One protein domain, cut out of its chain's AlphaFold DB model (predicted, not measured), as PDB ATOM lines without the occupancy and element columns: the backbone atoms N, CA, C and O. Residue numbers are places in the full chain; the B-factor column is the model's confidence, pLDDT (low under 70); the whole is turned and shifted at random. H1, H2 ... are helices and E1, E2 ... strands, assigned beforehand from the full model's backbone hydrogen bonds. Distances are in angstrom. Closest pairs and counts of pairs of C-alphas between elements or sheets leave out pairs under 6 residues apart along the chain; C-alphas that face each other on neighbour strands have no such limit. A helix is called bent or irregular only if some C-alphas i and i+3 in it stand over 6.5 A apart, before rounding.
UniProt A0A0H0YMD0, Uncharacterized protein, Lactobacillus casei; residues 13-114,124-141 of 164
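Overview. This is residues 13 to 114 and 124 to 141 of the 164 residues of an uncharacterized protein of Lactobacillus casei (UniProt A0A0H0YMD0). Helix H1 runs through the middle, with H2 folded back on one side of it and the long helix H5 along the other, and H4 packs on H2 and on part of H1. A small hairpin of two strands, E1 and E2, covers the side between H4 and H5, the short helix H3 sits by the first residues of H1, and residues 109 to 114, of which 109 and 110 belong to H5, stick out. The printed part has 120 residues, with five named helices followed by two named strands, H1 H2 H3 H4 H5 E1 E2; the sheet E1 - E2 is antiparallel and the class is mostly helix. The whole is compact, with a radius of gyration of the C-alphas of 14.0 A and spans of 45 by 33 by 22 A.

Along the chain. H1, residues 13 to 30, begins at C-alpha 13 (28.199, 32.422, -40.750) and is 25.9 A long from first to last C-alpha. H2 is residues 32 to 43, 16.2 A, and H3 is residues 48 to 55. Both are irregular: C-alphas 33 and 36 are 7.8 A apart, and C-alphas 50 and 53 are 7.1 A apart. H4, residues 64 to 81, is 26.3 A long. H5, residues 84 to 110, is the longest helix at 39.3 A and ends at C-alpha 110 (33.103, 37.783, -53.710). E1 is residues 124 to 128, and E2, residues 133 to 138, ends at C-alpha 138 (28.721, 48.440, -34.620).

Arrangement. H1 is the hub, touching the other four helices. H1, H2 and H4 make an up and down bundle, each helix running against the one before it. H1 and H2, a helical hairpin, touch at a shallow tilt of 10 degrees, with the C-alphas of Ala 28 and Ala 35 closest at 4.3 A. H2 and H4 touch at a shallow tilt of 26 degrees, opposite ways, the closest C-alphas being those of Ser 36 and Ala 72, 4.9 A apart. H1 and H5 touch at a shallow tilt of 20 degrees, opposite ways, with the C-alphas of Val 26 and Ala 94 closest at 5.8 A. H1 touches H3 with residues 14 to 21 alone, at a steep tilt of 65 degrees; the C-alphas of Ala 17 and Phe 48 are closest at 5.3 A. H2 and H5 are apart. The hairpin E1 and E2 is antiparallel, with N 126 and O 135 at 2.8 A and N 135 and O 126 at 2.8 A, within hydrogen-bond range. The closest C-alphas of H4 and E1 are those of Thr 74 and Ser 128, 5.6 A apart; those of H5 and E2 are Gly 97 and Ile 138, 5.1 A apart. Every O i to N i+4 pair is within hydrogen-bond range in H1 and H5, against 6 of 8 in H2, 2 of 4 in H3 and 13 of 14 in H4.

Size, cuts and confidence. The two C-alphas farthest apart, those of Asp 83 and Asp 113, are 46.3 A apart. Residues 115 to 123 are not printed, and C-alphas 114 and 124 are 27.8 A apart across this cut. Of the links printed whole, that from H3 to H4 is short and the others are tight. The mean pLDDT of the printed part is 83.8; residues 45, 60 to 62 and 141 are under 70.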
ATOM      1  N   SER A  13      29.359  32.580 -41.633       88.38
ATOM      2  CA  SER A  13      28.199  32.422 -40.750       88.38
ATOM      3  C   SER A  13      28.137  33.497 -39.668       88.38
ATOM      4  O   SER A  13      27.045  33.975 -39.364       88.38
ATOM      5  N   ASP A  14      29.287  33.918 -39.129       90.50
ATOM      6  CA  ASP A  14      29.339  35.010 -38.153       90.50
ATOM      7  C   ASP A  14      28.908  36.328 -38.808       90.50
ATOM      8  O   ASP A  14      28.073  37.039 -38.259       90.50
ATOM      9  N   LEU A  15      29.391  36.629 -40.018       90.31
ATOM     10  CA  LEU A  15      29.002  37.836 -40.758       90.31
ATOM     11  C   LEU A  15      27.499  37.876 -41.062       90.31
ATOM     12  O   LEU A  15      26.859  38.912 -40.877       90.31
ATOM     13  N   GLN A  16      26.909  36.747 -41.462       89.19
ATOM     14  CA  GLN A  16      25.459  36.645 -41.661       89.19
ATOM     15  C   GLN A  16      24.684  36.822 -40.349       89.19
ATOM     16  O   GLN A  16      23.648  37.489 -40.325       89.19
ATOM     17  N   ALA A  17      25.178  36.257 -39.244       88.06
ATOM     18  CA  ALA A  17      24.571  36.436 -37.929       88.06
ATOM     19  C   ALA A  17      24.657  37.894 -37.454       88.06
ATOM     20  O   ALA A  17      23.663  38.437 -36.973       88.06
ATOM     21  N   MET A  18      25.802  38.555 -37.652       88.56
ATOM     22  CA  MET A  18      25.984  39.982 -37.371       88.56
ATOM     23  C   MET A  18      25.050  40.844 -38.218       88.56
ATOM     24  O   MET A  18      24.474  41.798 -37.697       88.56
ATOM     25  N   GLN A  19      24.870  40.507 -39.498       89.75
ATOM     26  CA  GLN A  19      23.964  41.218 -40.397       89.75
ATOM     27  C   GLN A  19      22.521  41.145 -39.889       89.75
ATOM     28  O   GLN A  19      21.889  42.188 -39.718       89.75
ATOM     29  N   ARG A  20      22.029  39.938 -39.574       87.56
ATOM     30  CA  ARG A  20      20.687  39.726 -39.001       87.56
ATOM     31  C   ARG A  20      20.512  40.452 -37.672       87.56
ATOM     32  O   ARG A  20      19.562  41.213 -37.506       87.56
ATOM     33  N   TYR A  21      21.465  40.292 -36.751       86.56
ATOM     34  CA  TYR A  21      21.465  41.001 -35.469       86.56
ATOM     35  C   TYR A  21      21.361  42.512 -35.671       86.56
ATOM     36  O   TYR A  21      20.517  43.172 -35.068       86.56
ATOM     37  N   LYS A  22      22.184  43.074 -36.558       87.56
ATOM     38  CA  LYS A  22      22.215  44.513 -36.786       87.56
ATOM     39  C   LYS A  22      20.931  45.021 -37.442       87.56
ATOM     40  O   LYS A  22      20.435  46.074 -37.047       87.56
ATOM     41  N   GLN A  23      20.359  44.268 -38.383       89.12
ATOM     42  CA  GLN A  23      19.035  44.553 -38.947       89.12
ATOM     43  C   GLN A  23      17.962  44.571 -37.854       89.12
ATOM     44  O   GLN A  23      17.165  45.509 -37.803       89.12
ATOM     45  N   ALA A  24      17.992  43.598 -36.942       87.19
ATOM     46  CA  ALA A  24      17.063  43.517 -35.822       87.19
ATOM     47  C   ALA A  24      17.192  44.717 -34.876       87.19
ATOM     48  O   ALA A  24      16.181  45.297 -34.491       87.19
ATOM     49  N   VAL A  25      18.420  45.133 -34.546       87.62
ATOM     50  CA  VAL A  25      18.679  46.317 -33.709       87.62
ATOM     51  C   VAL A  25      18.126  47.581 -34.368       87.62
ATOM     52  O   VAL A  25      17.399  48.329 -33.721       87.62
ATOM     53  N   VAL A  26      18.399  47.802 -35.659       89.19
ATOM     54  CA  VAL A  26      17.890  48.977 -36.394       89.19
ATOM     55  C   VAL A  26      16.359  48.994 -36.415       89.19
ATOM     56  O   VAL A  26      15.749  50.029 -36.147       89.19
ATOM     57  N   GLN A  27      15.722  47.854 -36.688       88.38
ATOM     58  CA  GLN A  27      14.262  47.741 -36.665       88.38
ATOM     59  C   GLN A  27      13.699  47.983 -35.257       88.38
ATOM     60  O   GLN A  27      12.778  48.779 -35.091       88.38
ATOM     61  N   ALA A  28      14.292  47.364 -34.236       87.56
ATOM     62  CA  ALA A  28      13.897  47.524 -32.841       87.56
ATOM     63  C   ALA A  28      14.050  48.971 -32.350       87.56
ATOM     64  O   ALA A  28      13.202  49.447 -31.606       87.56
ATOM     65  N   MET A  29      15.072  49.706 -32.792       87.88
ATOM     66  CA  MET A  29      15.205  51.134 -32.485       87.88
ATOM     67  C   MET A  29      14.107  51.976 -33.150       87.88
ATOM     68  O   MET A  29      13.617  52.926 -32.545       87.88
ATOM     69  N   GLY A  30      13.691  51.626 -34.372       85.00
ATOM     70  CA  GLY A  30      12.582  52.292 -35.064       85.00
ATOM     71  C   GLY A  30      11.210  52.006 -34.440       85.00
ATOM     72  O   GLY A  30      10.323  52.858 -34.479       85.00
ATOM     73  N   THR A  31      11.042  50.829 -33.830       86.06
ATOM     74  CA  THR A  31       9.814  50.402 -33.140       86.06
ATOM     75  C   THR A  31      10.132  49.753 -31.779       86.06
ATOM     76  O   THR A  31      10.055  48.526 -31.651       86.06
ATOM     77  N   PRO A  32      10.481  50.547 -30.744       79.88
ATOM     78  CA  PRO A  32      10.972  50.018 -29.463       79.88
ATOM     79  C   PRO A  32       9.984  49.121 -28.712       79.88
ATOM     80  O   PRO A  32      10.411  48.210 -28.003       79.88
ATOM     81  N   ASP A  33       8.678  49.325 -28.896       78.81
ATOM     82  CA  ASP A  33       7.629  48.526 -28.244       78.81
ATOM     83  C   ASP A  33       7.580  47.072 -28.753       78.81
ATOM     84  O   ASP A  33       7.089  46.179 -28.064       78.81
ATOM     85  N   THR A  34       8.120  46.810 -29.947       83.75
ATOM     86  CA  THR A  34       8.200  45.473 -30.557       83.75
ATOM     87  C   THR A  34       9.628  44.926 -30.596       83.75
ATOM     88  O   THR A  34       9.884  43.916 -31.250       83.75
ATOM     89  N   ALA A  35      10.573  45.551 -29.884       82.06
ATOM     90  CA  ALA A  35      11.980  45.148 -29.882       82.06
ATOM     91  C   ALA A  35      12.171  43.668 -29.506       82.06
ATOM     92  O   ALA A  35      12.948  42.962 -30.140       82.06
ATOM     93  N   SER A  36      11.416  43.172 -28.521       80.00
ATOM     94  CA  SER A  36      11.525  41.785 -28.051       80.00
ATOM     95  C   SER A  36      11.188  40.758 -29.132       80.00
ATOM     96  O   SER A  36      11.946  39.808 -29.335       80.00
ATOM     97  N   SER A  37      10.098  40.958 -29.881       81.69
ATOM     98  CA  SER A  37       9.714  40.032 -30.952       81.69
ATOM     99  C   SER A  37      10.674  40.095 -32.140       81.69
ATOM    100  O   SER A  37      11.041  39.048 -32.667       81.69
ATOM    101  N   ILE A  38      11.118  41.299 -32.517       83.00
ATOM    102  CA  ILE A  38      12.059  41.528 -33.625       83.00
ATOM    103  C   ILE A  38      13.409  40.868 -33.331       83.00
ATOM    104  O   ILE A  38      13.892  40.045 -34.104       83.00
ATOM    105  N   VAL A  39      14.006  41.190 -32.183       82.19
ATOM    106  CA  VAL A  39      15.336  40.698 -31.810       82.19
ATOM    107  C   VAL A  39      15.313  39.188 -31.614       82.19
ATOM    108  O   VAL A  39      16.202  38.501 -32.104       82.19
ATOM    109  N   THR A  40      14.286  38.642 -30.962       82.56
ATOM    110  CA  THR A  40      14.193  37.191 -30.738       82.56
ATOM    111  C   THR A  40      14.119  36.409 -32.048       82.56
ATOM    112  O   THR A  40      14.778  35.380 -32.167       82.56
ATOM    113  N   ALA A  41      13.360  36.885 -33.037       76.81
ATOM    114  CA  ALA A  41      13.235  36.199 -34.322       76.81
ATOM    115  C   ALA A  41      14.578  36.100 -35.071       76.81
ATOM    116  O   ALA A  41      14.890  35.053 -35.634       76.81
ATOM    117  N   GLU A  42      15.384  37.161 -35.030       74.62
ATOM    118  CA  GLU A  42      16.628  37.265 -35.804       74.62
ATOM    119  C   GLU A  42      17.853  36.690 -35.075       74.62
ATOM    120  O   GLU A  42      18.740  36.087 -35.684       74.62
ATOM    121  N   VAL A  43      17.904  36.844 -33.748       71.50
ATOM    122  CA  VAL A  43      19.047  36.449 -32.908       71.50
ATOM    123  C   VAL A  43      19.084  34.944 -32.637       71.50
ATOM    124  O   VAL A  43      20.152  34.394 -32.382       71.50
ATOM    125  N   LEU A  44      17.951  34.242 -32.749       70.56
ATOM    126  CA  LEU A  44      17.888  32.780 -32.618       70.56
ATOM    127  C   LEU A  44      18.473  32.012 -33.824       70.56
ATOM    128  O   LEU A  44      18.442  30.781 -33.827       70.56
ATOM    129  N   GLY A  45      19.001  32.708 -34.835       69.38
ATOM    130  CA  GLY A  45      19.656  32.102 -35.994       69.38
ATOM    131  C   GLY A  45      21.055  31.530 -35.714       69.38
ATOM    132  O   GLY A  45      21.684  31.796 -34.688       69.38
ATOM    133  N   GLU A  46      21.571  30.748 -36.665       73.50
ATOM    134  CA  GLU A  46      22.929  30.190 -36.607       73.50
ATOM    135  C   GLU A  46      24.001  31.295 -36.542       73.50
ATOM    136  O   GLU A  46      23.818  32.377 -37.102       73.50
ATOM    137  N   GLY A  47      25.120  31.024 -35.860       75.19
ATOM    138  CA  GLY A  47      26.276  31.929 -35.775       75.19
ATOM    139  C   GLY A  47      26.166  33.060 -34.745       75.19
ATOM    140  O   GLY A  47      27.145  33.748 -34.501       75.19
ATOM    141  N   PHE A  48      25.020  33.270 -34.087       82.31
ATOM    142  CA  PHE A  48      24.944  34.314 -33.054       82.31
ATOM    143  C   PHE A  48      25.656  33.919 -31.753       82.31
ATOM    144  O   PHE A  48      26.229  34.763 -31.069       82.31
ATOM    145  N   SER A  49      25.648  32.632 -31.393       81.50
ATOM    146  CA  SER A  49      26.228  32.152 -30.133       81.50
ATOM    147  C   SER A  49      27.728  32.435 -30.001       81.50
ATOM    148  O   SER A  49      28.180  32.747 -28.900       81.50
ATOM    149  N   SER A  50      28.483  32.378 -31.103       80.44
ATOM    150  CA  SER A  50      29.904  32.757 -31.165       80.44
ATOM    151  C   SER A  50      30.122  34.252 -30.923       80.44
ATOM    152  O   SER A  50      31.169  34.640 -30.411       80.44
ATOM    153  N   LEU A  51      29.127  35.085 -31.232       83.31
ATOM    154  CA  LEU A  51      29.201  36.542 -31.138       83.31
ATOM    155  C   LEU A  51      28.753  37.092 -29.781       83.31
ATOM    156  O   LEU A  51      29.111  38.217 -29.443       83.31
ATOM    157  N   ILE A  52      28.002  36.318 -28.985       82.44
ATOM    158  CA  ILE A  52      27.437  36.764 -27.697       82.44
ATOM    159  C   ILE A  52      28.493  37.406 -26.797       82.44
ATOM    160  O   ILE A  52      28.261  38.489 -26.274       82.44
ATOM    161  N   GLY A  53      29.653  36.766 -26.617       79.81
ATOM    162  CA  GLY A  53      30.684  37.272 -25.702       79.81
ATOM    163  C   GLY A  53      31.281  38.615 -26.131       79.81
ATOM    164  O   GLY A  53      31.757  39.369 -25.287       79.81
ATOM    165  N   VAL A  54      31.225  38.917 -27.428       79.38
ATOM    166  CA  VAL A  54      31.731  40.164 -28.005       79.38
ATOM    167  C   VAL A  54      30.646  41.241 -28.011       79.38
ATOM    168  O   VAL A  54      30.908  42.392 -27.679       79.38
ATOM    169  N   LEU A  55      29.412  40.867 -28.359       82.19
ATOM    170  CA  LEU A  55      28.289  41.797 -28.478       82.19
ATOM    171  C   LEU A  55      27.619  42.121 -27.136       82.19
ATOM    172  O   LEU A  55      26.952  43.146 -27.032       82.19
ATOM    173  N   LEU A  56      27.771  41.268 -26.122       85.88
ATOM    174  CA  LEU A  56      27.143  41.400 -24.806       85.88
ATOM    175  C   LEU A  56      28.180  41.204 -23.692       85.88
ATOM    176  O   LEU A  56      28.241  40.162 -23.030       85.88
ATOM    177  N   LYS A  57      29.000  42.230 -23.463       83.38
ATOM    178  CA  LYS A  57      30.033  42.213 -22.423       83.38
ATOM    179  C   LYS A  57      29.392  42.138 -21.035       83.38
ATOM    180  O   LYS A  57      28.457  42.871 -20.718       83.38
ATOM    181  N   GLY A  58      29.917  41.250 -20.193       73.31
ATOM    182  CA  GLY A  58      29.392  41.011 -18.844       73.31
ATOM    183  C   GLY A  58      28.180  40.075 -18.793       73.31
ATOM    184  O   GLY A  58      27.727  39.740 -17.699       73.31
ATOM    185  N   PHE A  59      27.689  39.583 -19.937       79.19
ATOM    186  CA  PHE A  59      26.661  38.550 -19.940       79.19
ATOM    187  C   PHE A  59      27.236  37.225 -19.431       79.19
ATOM    188  O   PHE A  59      28.013  36.555 -20.109       79.19
ATOM    189  N   ALA A  60      26.829  36.829 -18.226       64.62
ATOM    190  CA  ALA A  60      27.390  35.694 -17.492       64.62
ATOM    191  C   ALA A  60      26.965  34.300 -18.010       64.62
ATOM    192  O   ALA A  60      27.059  33.314 -17.282       64.62
ATOM    193  N   GLY A  61      26.534  34.198 -19.269       59.78
ATOM    194  CA  GLY A  61      26.148  32.939 -19.893       59.78
ATOM    195  C   GLY A  61      24.688  32.580 -19.625       59.78
ATOM    196  O   GLY A  61      24.293  32.185 -18.531       59.78
ATOM    197  N   GLY A  62      23.888  32.683 -20.678       66.06
ATOM    198  CA  GLY A  62      22.513  32.206 -20.746       66.06
ATOM    199  C   GLY A  62      22.221  31.653 -22.138       66.06
ATOM    200  O   GLY A  62      23.111  31.546 -22.982       66.06
ATOM    201  N   SER A  63      20.968  31.285 -22.390       80.38
ATOM    202  CA  SER A  63      20.540  30.873 -23.728       80.38
ATOM    203  C   SER A  63      20.584  32.049 -24.712       80.38
ATOM    204  O   SER A  63      20.514  33.212 -24.313       80.38
ATOM    205  N   VAL A  64      20.618  31.751 -26.015       78.81
ATOM    206  CA  VAL A  64      20.466  32.761 -27.081       78.81
ATOM    207  C   VAL A  64      19.164  33.562 -26.908       78.81
ATOM    208  O   VAL A  64      19.144  34.768 -27.121       78.81
ATOM    209  N   ALA A  65      18.099  32.923 -26.412       80.38
ATOM    210  CA  ALA A  65      16.857  33.603 -26.042       80.38
ATOM    211  C   ALA A  65      17.045  34.612 -24.890       80.38
ATOM    212  O   ALA A  65      16.470  35.697 -24.924       80.38
ATOM    213  N   GLY A  66      17.871  34.286 -23.890       82.56
ATOM    214  CA  GLY A  66      18.241  35.224 -22.827       82.56
ATOM    215  C   GLY A  66      19.017  36.428 -23.364       82.56
ATOM    216  O   GLY A  66      18.706  37.562 -23.010       82.56
ATOM    217  N   ALA A  67      19.966  36.191 -24.276       83.31
ATOM    218  CA  ALA A  67      20.693  37.254 -24.968       83.31
ATOM    219  C   ALA A  67      19.747  38.176 -25.758       83.31
ATOM    220  O   ALA A  67      19.814  39.395 -25.607       83.31
ATOM    221  N   ALA A  68      18.812  37.604 -26.522       83.62
ATOM    222  CA  ALA A  68      17.807  38.361 -27.265       83.62
ATOM    223  C   ALA A  68      16.926  39.233 -26.352       83.62
ATOM    224  O   ALA A  68      16.698  40.406 -26.651       83.62
ATOM    225  N   GLY A  69      16.478  38.688 -25.215       84.50
ATOM    226  CA  GLY A  69      15.684  39.432 -24.234       84.50
ATOM    227  C   GLY A  69      16.423  40.644 -23.664       84.50
ATOM    228  O   GLY A  69      15.841  41.723 -23.566       84.50
ATOM    229  N   MET A  70      17.713  40.498 -23.353       85.00
ATOM    230  CA  MET A  70      18.536  41.606 -22.860       85.00
ATOM    231  C   MET A  70      18.807  42.677 -23.914       85.00
ATOM    232  O   MET A  70      18.806  43.864 -23.596       85.00
ATOM    233  N   ILE A  71      19.057  42.280 -25.163       86.81
ATOM    234  CA  ILE A  71      19.229  43.229 -26.271       86.81
ATOM    235  C   ILE A  71      17.958  44.068 -26.401       86.81
ATOM    236  O   ILE A  71      18.019  45.296 -26.392       86.81
ATOM    237  N   ALA A  72      16.796  43.413 -26.441       86.38
ATOM    238  CA  ALA A  72      15.516  44.094 -26.546       86.38
ATOM    239  C   ALA A  72      15.266  45.059 -25.378       86.38
ATOM    240  O   ALA A  72      14.913  46.212 -25.619       86.38
ATOM    241  N   SER A  73      15.491  44.628 -24.131       85.38
ATOM    242  CA  SER A  73      15.299  45.493 -22.961       85.38
ATOM    243  C   SER A  73      16.260  46.681 -22.956       85.38
ATOM    244  O   SER A  73      15.852  47.794 -22.631       85.38
ATOM    245  N   THR A  74      17.514  46.473 -23.373       87.25
ATOM    246  CA  THR A  74      18.517  47.543 -23.480       87.25
ATOM    247  C   THR A  74      18.099  48.574 -24.526       87.25
ATOM    248  O   THR A  74      18.138  49.772 -24.247       87.25
ATOM    249  N   ILE A  75      17.622  48.128 -25.695       87.75
ATOM    250  CA  ILE A  75      17.119  49.022 -26.747       87.75
ATOM    251  C   ILE A  75      15.914  49.816 -26.249       87.75
ATOM    252  O   ILE A  75      15.930  51.043 -26.318       87.75
ATOM    253  N   SER A  76      14.885  49.154 -25.714       85.50
ATOM    254  CA  SER A  76      13.685  49.845 -25.225       85.50
ATOM    255  C   SER A  76      14.019  50.828 -24.097       85.50
ATOM    256  O   SER A  76      13.543  51.964 -24.118       85.50
ATOM    257  N   GLY A  77      14.884  50.434 -23.156       84.69
ATOM    258  CA  GLY A  77      15.343  51.281 -22.057       84.69
ATOM    259  C   GLY A  77      16.070  52.530 -22.548       84.69
ATOM    260  O   GLY A  77      15.682  53.645 -22.194       84.69
ATOM    261  N   MET A  78      17.059  52.380 -23.431       84.44
ATOM    262  CA  MET A  78      17.796  53.525 -23.975       84.44
ATOM    263  C   MET A  78      16.915  54.424 -24.835       84.44
ATOM    264  O   MET A  78      16.871  55.634 -24.620       84.44
ATOM    265  N   MET A  79      16.113  53.850 -25.731       85.12
ATOM    266  CA  MET A  79      15.199  54.631 -26.563       85.12
ATOM    267  C   MET A  79      14.123  55.357 -25.745       85.12
ATOM    268  O   MET A  79      13.555  56.329 -26.241       85.12
ATOM    269  N   SER A  80      13.838  54.947 -24.506       85.75
ATOM    270  CA  SER A  80      12.885  55.648 -23.634       85.75
ATOM    271  C   SER A  80      13.446  56.933 -23.010       85.75
ATOM    272  O   SER A  80      12.679  57.867 -22.778       85.75
ATOM    273  N   VAL A  81      14.763  57.007 -22.782       85.44
ATOM    274  CA  VAL A  81      15.403  58.119 -22.050       85.44
ATOM    275  C   VAL A  81      16.082  59.150 -22.953       85.44
ATOM    276  O   VAL A  81      16.372  60.256 -22.501       85.44
ATOM    277  N   LEU A  82      16.335  58.810 -24.219       85.88
ATOM    278  CA  LEU A  82      16.921  59.728 -25.197       85.88
ATOM    279  C   LEU A  82      15.910  60.790 -25.665       85.88
ATOM    280  O   LEU A  82      14.712  60.519 -25.792       85.88
ATOM    281  N   ASP A  83      16.393  61.991 -25.979       90.81
ATOM    282  CA  ASP A  83      15.604  63.006 -26.682       90.81
ATOM    283  C   ASP A  83      15.458  62.674 -28.183       90.81
ATOM    284  O   ASP A  83      16.108  61.772 -28.711       90.81
ATOM    285  N   ALA A  84      14.575  63.388 -28.885       85.56
ATOM    286  CA  ALA A  84      14.258  63.095 -30.284       85.56
ATOM    287  C   ALA A  84      15.454  63.246 -31.241       85.56
ATOM    288  O   ALA A  84      15.556  62.469 -32.193       85.56
ATOM    289  N   GLN A  85      16.344  64.213 -30.997       86.31
ATOM    290  CA  GLN A  85      17.521  64.421 -31.839       86.31
ATOM    291  C   GLN A  85      18.509  63.279 -31.626       86.31
ATOM    292  O   GLN A  85      18.891  62.616 -32.586       86.31
ATOM    293  N   THR A  86      18.815  62.966 -30.366       85.81
ATOM    294  CA  THR A  86      19.739  61.880 -30.037       85.81
ATOM    295  C   THR A  86      19.224  60.530 -30.546       85.81
ATOM    296  O   THR A  86      19.991  59.751 -31.098       85.81
ATOM    297  N   LYS A  87      17.910  60.258 -30.478       85.06
ATOM    298  CA  LYS A  87      17.318  59.051 -31.095       85.06
ATOM    299  C   LYS A  87      17.560  58.974 -32.601       85.06
ATOM    300  O   LYS A  87      17.821  57.889 -33.115       85.06
ATOM    301  N   SER A  88      17.425  60.097 -33.308       85.50
ATOM    302  CA  SER A  88      17.679  60.158 -34.749       85.50
ATOM    303  C   SER A  88      19.145  59.866 -35.056       85.50
ATOM    304  O   SER A  88      19.425  59.082 -35.962       85.50
ATOM    305  N   ASP A  89      20.063  60.452 -34.292       84.88
ATOM    306  CA  ASP A  89      21.503  60.272 -34.488       84.88
ATOM    307  C   ASP A  89      21.915  58.813 -34.217       84.88
ATOM    308  O   ASP A  89      22.575  58.195 -35.053       84.88
ATOM    309  N   GLU A  90      21.418  58.205 -33.134       83.19
ATOM    310  CA  GLU A  90      21.627  56.781 -32.831       83.19
ATOM    311  C   GLU A  90      21.048  55.866 -33.918       83.19
ATOM    312  O   GLU A  90      21.680  54.892 -34.331       83.19
ATOM    313  N   TYR A  91      19.845  56.166 -34.418       84.31
ATOM    314  CA  TYR A  91      19.238  55.393 -35.503       84.31
ATOM    315  C   TYR A  91      20.066  55.478 -36.789       84.31
ATOM    316  O   TYR A  91      20.291  54.461 -37.453       84.31
ATOM    317  N   GLN A  92      20.552  56.672 -37.136       84.19
ATOM    318  CA  GLN A  92      21.445  56.856 -38.279       84.19
ATOM    319  C   GLN A  92      22.754  56.089 -38.084       84.19
ATOM    320  O   GLN A  92      23.169  55.377 -38.999       84.19
ATOM    321  N   ALA A  93      23.354  56.153 -36.896       82.81
ATOM    322  CA  ALA A  93      24.565  55.408 -36.576       82.81
ATOM    323  C   ALA A  93      24.369  53.898 -36.687       82.81
ATOM    324  O   ALA A  93      25.181  53.186 -37.291       82.81
ATOM    325  N   ALA A  94      23.240  53.401 -36.183       83.88
ATOM    326  CA  ALA A  94      22.872  52.006 -36.309       83.88
ATOM    327  C   ALA A  94      22.676  51.604 -37.781       83.88
ATOM    328  O   ALA A  94      23.201  50.575 -38.209       83.88
ATOM    329  N   SER A  95      21.987  52.422 -38.577       86.38
ATOM    330  CA  SER A  95      21.783  52.170 -40.007       86.38
ATOM    331  C   SER A  95      23.103  52.154 -40.788       86.38
ATOM    332  O   SER A  95      23.338  51.251 -41.589       86.38
ATOM    333  N   GLN A  96      24.017  53.081 -40.506       85.94
ATOM    334  CA  GLN A  96      25.334  53.104 -41.143       85.94
ATOM    335  C   GLN A  96      26.180  51.887 -40.742       85.94
ATOM    336  O   GLN A  96      26.833  51.284 -41.594       85.94
ATOM    337  N   GLY A  97      26.106  51.448 -39.481       86.69
ATOM    338  CA  GLY A  97      26.782  50.230 -39.030       86.69
ATOM    339  C   GLY A  97      26.285  48.966 -39.744       86.69
ATOM    340  O   GLY A  97      27.041  48.012 -39.912       86.69
ATOM    341  N   LEU A  98      25.034  48.947 -40.221       88.38
ATOM    342  CA  LEU A  98      24.541  47.861 -41.074       88.38
ATOM    343  C   LEU A  98      25.234  47.854 -42.446       88.38
ATOM    344  O   LEU A  98      25.575  46.784 -42.946       88.38
ATOM    345  N   ASN A  99      25.500  49.022 -43.035       87.75
ATOM    346  CA  ASN A  99      26.215  49.115 -44.313       87.75
ATOM    347  C   ASN A  99      27.663  48.616 -44.204       87.75
ATOM    348  O   ASN A  99      28.166  47.982 -45.134       87.75
ATOM    349  N   VAL A 100      28.310  48.846 -43.057       88.81
ATOM    350  CA  VAL A 100      29.636  48.286 -42.744       88.81
ATOM    351  C   VAL A 100      29.594  46.759 -42.795       88.81
ATOM    352  O   VAL A 100      30.392  46.141 -43.496       88.81
ATOM    353  N   ILE A 101      28.616  46.146 -42.125       90.19
ATOM    354  CA  ILE A 101      28.470  44.686 -42.132       90.19
ATOM    355  C   ILE A 101      28.127  44.148 -43.518       90.19
ATOM    356  O   ILE A 101      28.713  43.152 -43.934       90.19
ATOM    357  N   ASN A 102      27.246  44.820 -44.260       90.31
ATOM    358  CA  ASN A 102      26.934  44.438 -45.638       90.31
ATOM    359  C   ASN A 102      28.190  44.451 -46.519       90.31
ATOM    360  O   ASN A 102      28.406  43.514 -47.277       90.31
ATOM    361  N   SER A 103      29.060  45.452 -46.357       90.00
ATOM    362  CA  SER A 103      30.324  45.528 -47.099       90.00
ATOM    363  C   SER A 103      31.240  44.340 -46.788       90.00
ATOM    364  O   SER A 103      31.815  43.752 -47.698       90.00
ATOM    365  N   LEU A 104      31.347  43.941 -45.517       90.94
ATOM    366  CA  LEU A 104      32.133  42.768 -45.116       90.94
ATOM    367  C   LEU A 104      31.548  41.461 -45.669       90.94
ATOM    368  O   LEU A 104      32.298  40.603 -46.135       90.94
ATOM    369  N   VAL A 105      30.218  41.325 -45.653       91.88
ATOM    370  CA  VAL A 105      29.502  40.197 -46.268       91.88
ATOM    371  C   VAL A 105      29.784  40.137 -47.769       91.88
ATOM    372  O   VAL A 105      30.111  39.068 -48.282       91.88
ATOM    373  N   ASP A 106      29.718  41.270 -48.467       91.88
ATOM    374  CA  ASP A 106      29.980  41.348 -49.906       91.88
ATOM    375  C   ASP A 106      31.434  41.001 -50.239       91.88
ATOM    376  O   ASP A 106      31.683  40.263 -51.193       91.88
ATOM    377  N   ILE A 107      32.401  41.468 -49.441       90.94
ATOM    378  CA  ILE A 107      33.810  41.073 -49.583       90.94
ATOM    379  C   ILE A 107      33.938  39.555 -49.437       90.94
ATOM    380  O   ILE A 107      34.526  38.910 -50.300       90.94
ATOM    381  N   PHE A 108      33.357  38.962 -48.392       91.25
ATOM    382  CA  PHE A 108      33.439  37.516 -48.180       91.25
ATOM    383  C   PHE A 108      32.788  36.731 -49.332       91.25
ATOM    384  O   PHE A 108      33.372  35.782 -49.849       91.25
ATOM    385  N   ASN A 109      31.604  37.146 -49.788       89.62
ATOM    386  CA  ASN A 109      30.871  36.469 -50.862       89.62
ATOM    387  C   ASN A 109      31.590  36.538 -52.218       89.62
ATOM    388  O   ASN A 109      31.491  35.602 -53.012       89.62
ATOM    389  N   ASN A 110      32.318  37.624 -52.485       92.69
ATOM    390  CA  ASN A 110      33.103  37.783 -53.710       92.69
ATOM    391  C   ASN A 110      34.441  37.022 -53.679       92.69
ATOM    392  O   ASN A 110      35.107  36.924 -54.711       92.69
ATOM    393  N   HIS A 111      34.816  36.456 -52.530       91.62
ATOM    394  CA  HIS A 111      36.061  35.725 -52.318       91.62
ATOM    395  C   HIS A 111      35.787  34.331 -51.727       91.62
ATOM    396  O   HIS A 111      35.943  34.109 -50.526       91.62
ATOM    397  N   PRO A 112      35.384  33.349 -52.561       89.38
ATOM    398  CA  PRO A 112      35.030  32.001 -52.099       89.38
ATOM    399  C   PRO A 112      36.220  31.218 -51.522       89.38
ATOM    400  O   PRO A 112      36.051  30.142 -50.947       89.38
ATOM    401  N   ASP A 113      37.436  31.723 -51.713       93.31
ATOM    402  CA  ASP A 113      38.656  31.209 -51.116       93.31
ATOM    403  C   ASP A 113      38.858  31.652 -49.664       93.31
ATOM    404  O   ASP A 113      39.728  31.087 -49.005       93.31
ATOM    405  N   TYR A 114      38.079  32.604 -49.147       93.62
ATOM    406  CA  TYR A 114      38.195  33.087 -47.771       93.62
ATOM    407  C   TYR A 114      37.438  32.179 -46.797       93.62
ATOM    408  O   TYR A 114      36.309  31.761 -47.048       93.62
ATOM    409  N   ILE A 124      29.923  51.293 -30.605       83.62
ATOM    410  CA  ILE A 124      29.286  52.073 -29.552       83.62
ATOM    411  C   ILE A 124      28.818  51.098 -28.476       83.62
ATOM    412  O   ILE A 124      28.220  50.063 -28.771       83.62
ATOM    413  N   GLU A 125      29.063  51.452 -27.223       86.62
ATOM    414  CA  GLU A 125      28.652  50.655 -26.076       86.62
ATOM    415  C   GLU A 125      27.426  51.235 -25.375       86.62
ATOM    416  O   GLU A 125      27.383  52.407 -24.992       86.62
ATOM    417  N   TRP A 126      26.432  50.377 -25.179       86.62
ATOM    418  CA  TRP A 126      25.160  50.667 -24.538       86.62
ATOM    419  C   TRP A 126      25.072  49.899 -23.221       86.62
ATOM    420  O   TRP A 126      24.911  48.679 -23.206       86.62
ATOM    421  N   TYR A 127      25.208  50.607 -22.102       85.19
ATOM    422  CA  TYR A 127      25.158  49.999 -20.775       85.19
ATOM    423  C   TYR A 127      23.720  49.883 -20.266       85.19
ATOM    424  O   TYR A 127      23.006  50.883 -20.170       85.19
ATOM    425  N   SER A 128      23.324  48.672 -19.871       81.12
ATOM    426  CA  SER A 128      22.066  48.416 -19.173       81.12
ATOM    427  C   SER A 128      22.304  48.343 -17.659       81.12
ATOM    428  O   SER A 128      22.872  47.358 -17.175       81.12
ATOM    429  N   PRO A 129      21.852  49.337 -16.870       75.38
ATOM    430  CA  PRO A 129      21.992  49.303 -15.414       75.38
ATOM    431  C   PRO A 129      21.137  48.212 -14.758       75.38
ATOM    432  O   PRO A 129      21.461  47.759 -13.665       75.38
ATOM    433  N   GLU A 130      20.064  47.770 -15.417       76.19
ATOM    434  CA  GLU A 130      19.160  46.735 -14.900       76.19
ATOM    435  C   GLU A 130      19.812  45.350 -14.880       76.19
ATOM    436  O   GLU A 130      19.565  44.554 -13.975       76.19
ATOM    437  N   THR A 131      20.660  45.064 -15.870       72.94
ATOM    438  CA  THR A 131      21.322  43.759 -16.024       72.94
ATOM    439  C   THR A 131      22.822  43.814 -15.749       72.94
ATOM    440  O   THR A 131      23.471  42.771 -15.712       72.94
ATOM    441  N   GLY A 132      23.396  45.010 -15.590       80.62
ATOM    442  CA  GLY A 132      24.841  45.212 -15.470       80.62
ATOM    443  C   GLY A 132      25.627  44.789 -16.716       80.62
ATOM    444  O   GLY A 132      26.828  44.553 -16.620       80.62
ATOM    445  N   THR A 133      24.953  44.651 -17.860       82.44
ATOM    446  CA  THR A 133      25.521  44.167 -19.127       82.44
ATOM    447  C   THR A 133      25.720  45.335 -20.088       82.44
ATOM    448  O   THR A 133      24.898  46.252 -20.133       82.44
ATOM    449  N   THR A 134      26.782  45.279 -20.887       87.50
ATOM    450  CA  THR A 134      27.039  46.243 -21.960       87.50
ATOM    451  C   THR A 134      26.773  45.597 -23.310       87.50
ATOM    452  O   THR A 134      27.352  44.563 -23.640       87.50
ATOM    453  N   MET A 135      25.903  46.218 -24.099       87.31
ATOM    454  CA  MET A 135      25.626  45.837 -25.476       87.31
ATOM    455  C   MET A 135      26.518  46.634 -26.425       87.31
ATOM    456  O   MET A 135      26.480  47.862 -26.426       87.31
ATOM    457  N   ALA A 136      27.302  45.944 -27.246       86.06
ATOM    458  CA  ALA A 136      28.091  46.565 -28.299       86.06
ATOM    459  C   ALA A 136      27.270  46.659 -29.593       86.06
ATOM    460  O   ALA A 136      26.637  45.700 -30.053       86.06
ATOM    461  N   ILE A 137      27.299  47.839 -30.197       84.31
ATOM    462  CA  ILE A 137      26.620  48.172 -31.439       84.31
ATOM    463  C   ILE A 137      27.670  48.663 -32.420       84.31
ATOM    464  O   ILE A 137      28.370  49.625 -32.153       84.31
ATOM    465  N   ILE A 138      27.753  48.039 -33.590       85.06
ATOM    466  CA  ILE A 138      28.721  48.440 -34.620       85.06
ATOM    467  C   ILE A 138      28.408  49.858 -35.080       85.06
ATOM    468  O   ILE A 138      27.276  50.130 -35.496       85.06
ATOM    469  N   ASP A 139      29.395  50.732 -34.992       82.38
ATOM    470  CA  ASP A 139      29.280  52.141 -35.329       82.38
ATOM    471  C   ASP A 139      29.668  52.364 -36.789       82.38
ATOM    472  O   ASP A 139      30.768  52.006 -37.214       82.38
ATOM    473  N   GLY A 140      28.747  52.935 -37.562       72.00
ATOM    474  CA  GLY A 140      28.998  53.308 -38.950       72.00
ATOM    475  C   GLY A 140      29.246  54.795 -39.176       72.00
ATOM    476  O   GLY A 140      29.498  55.155 -40.318       72.00
ATOM    477  N   THR A 141      29.188  55.635 -38.134       67.69
ATOM    478  CA  THR A 141      29.313  57.107 -38.234       67.69
ATOM    479  C   THR A 141      30.738  57.623 -38.309       67.69
ATOM    480  O   THR A 141      30.983  58.815 -38.151       67.69
TER     481      THR A 141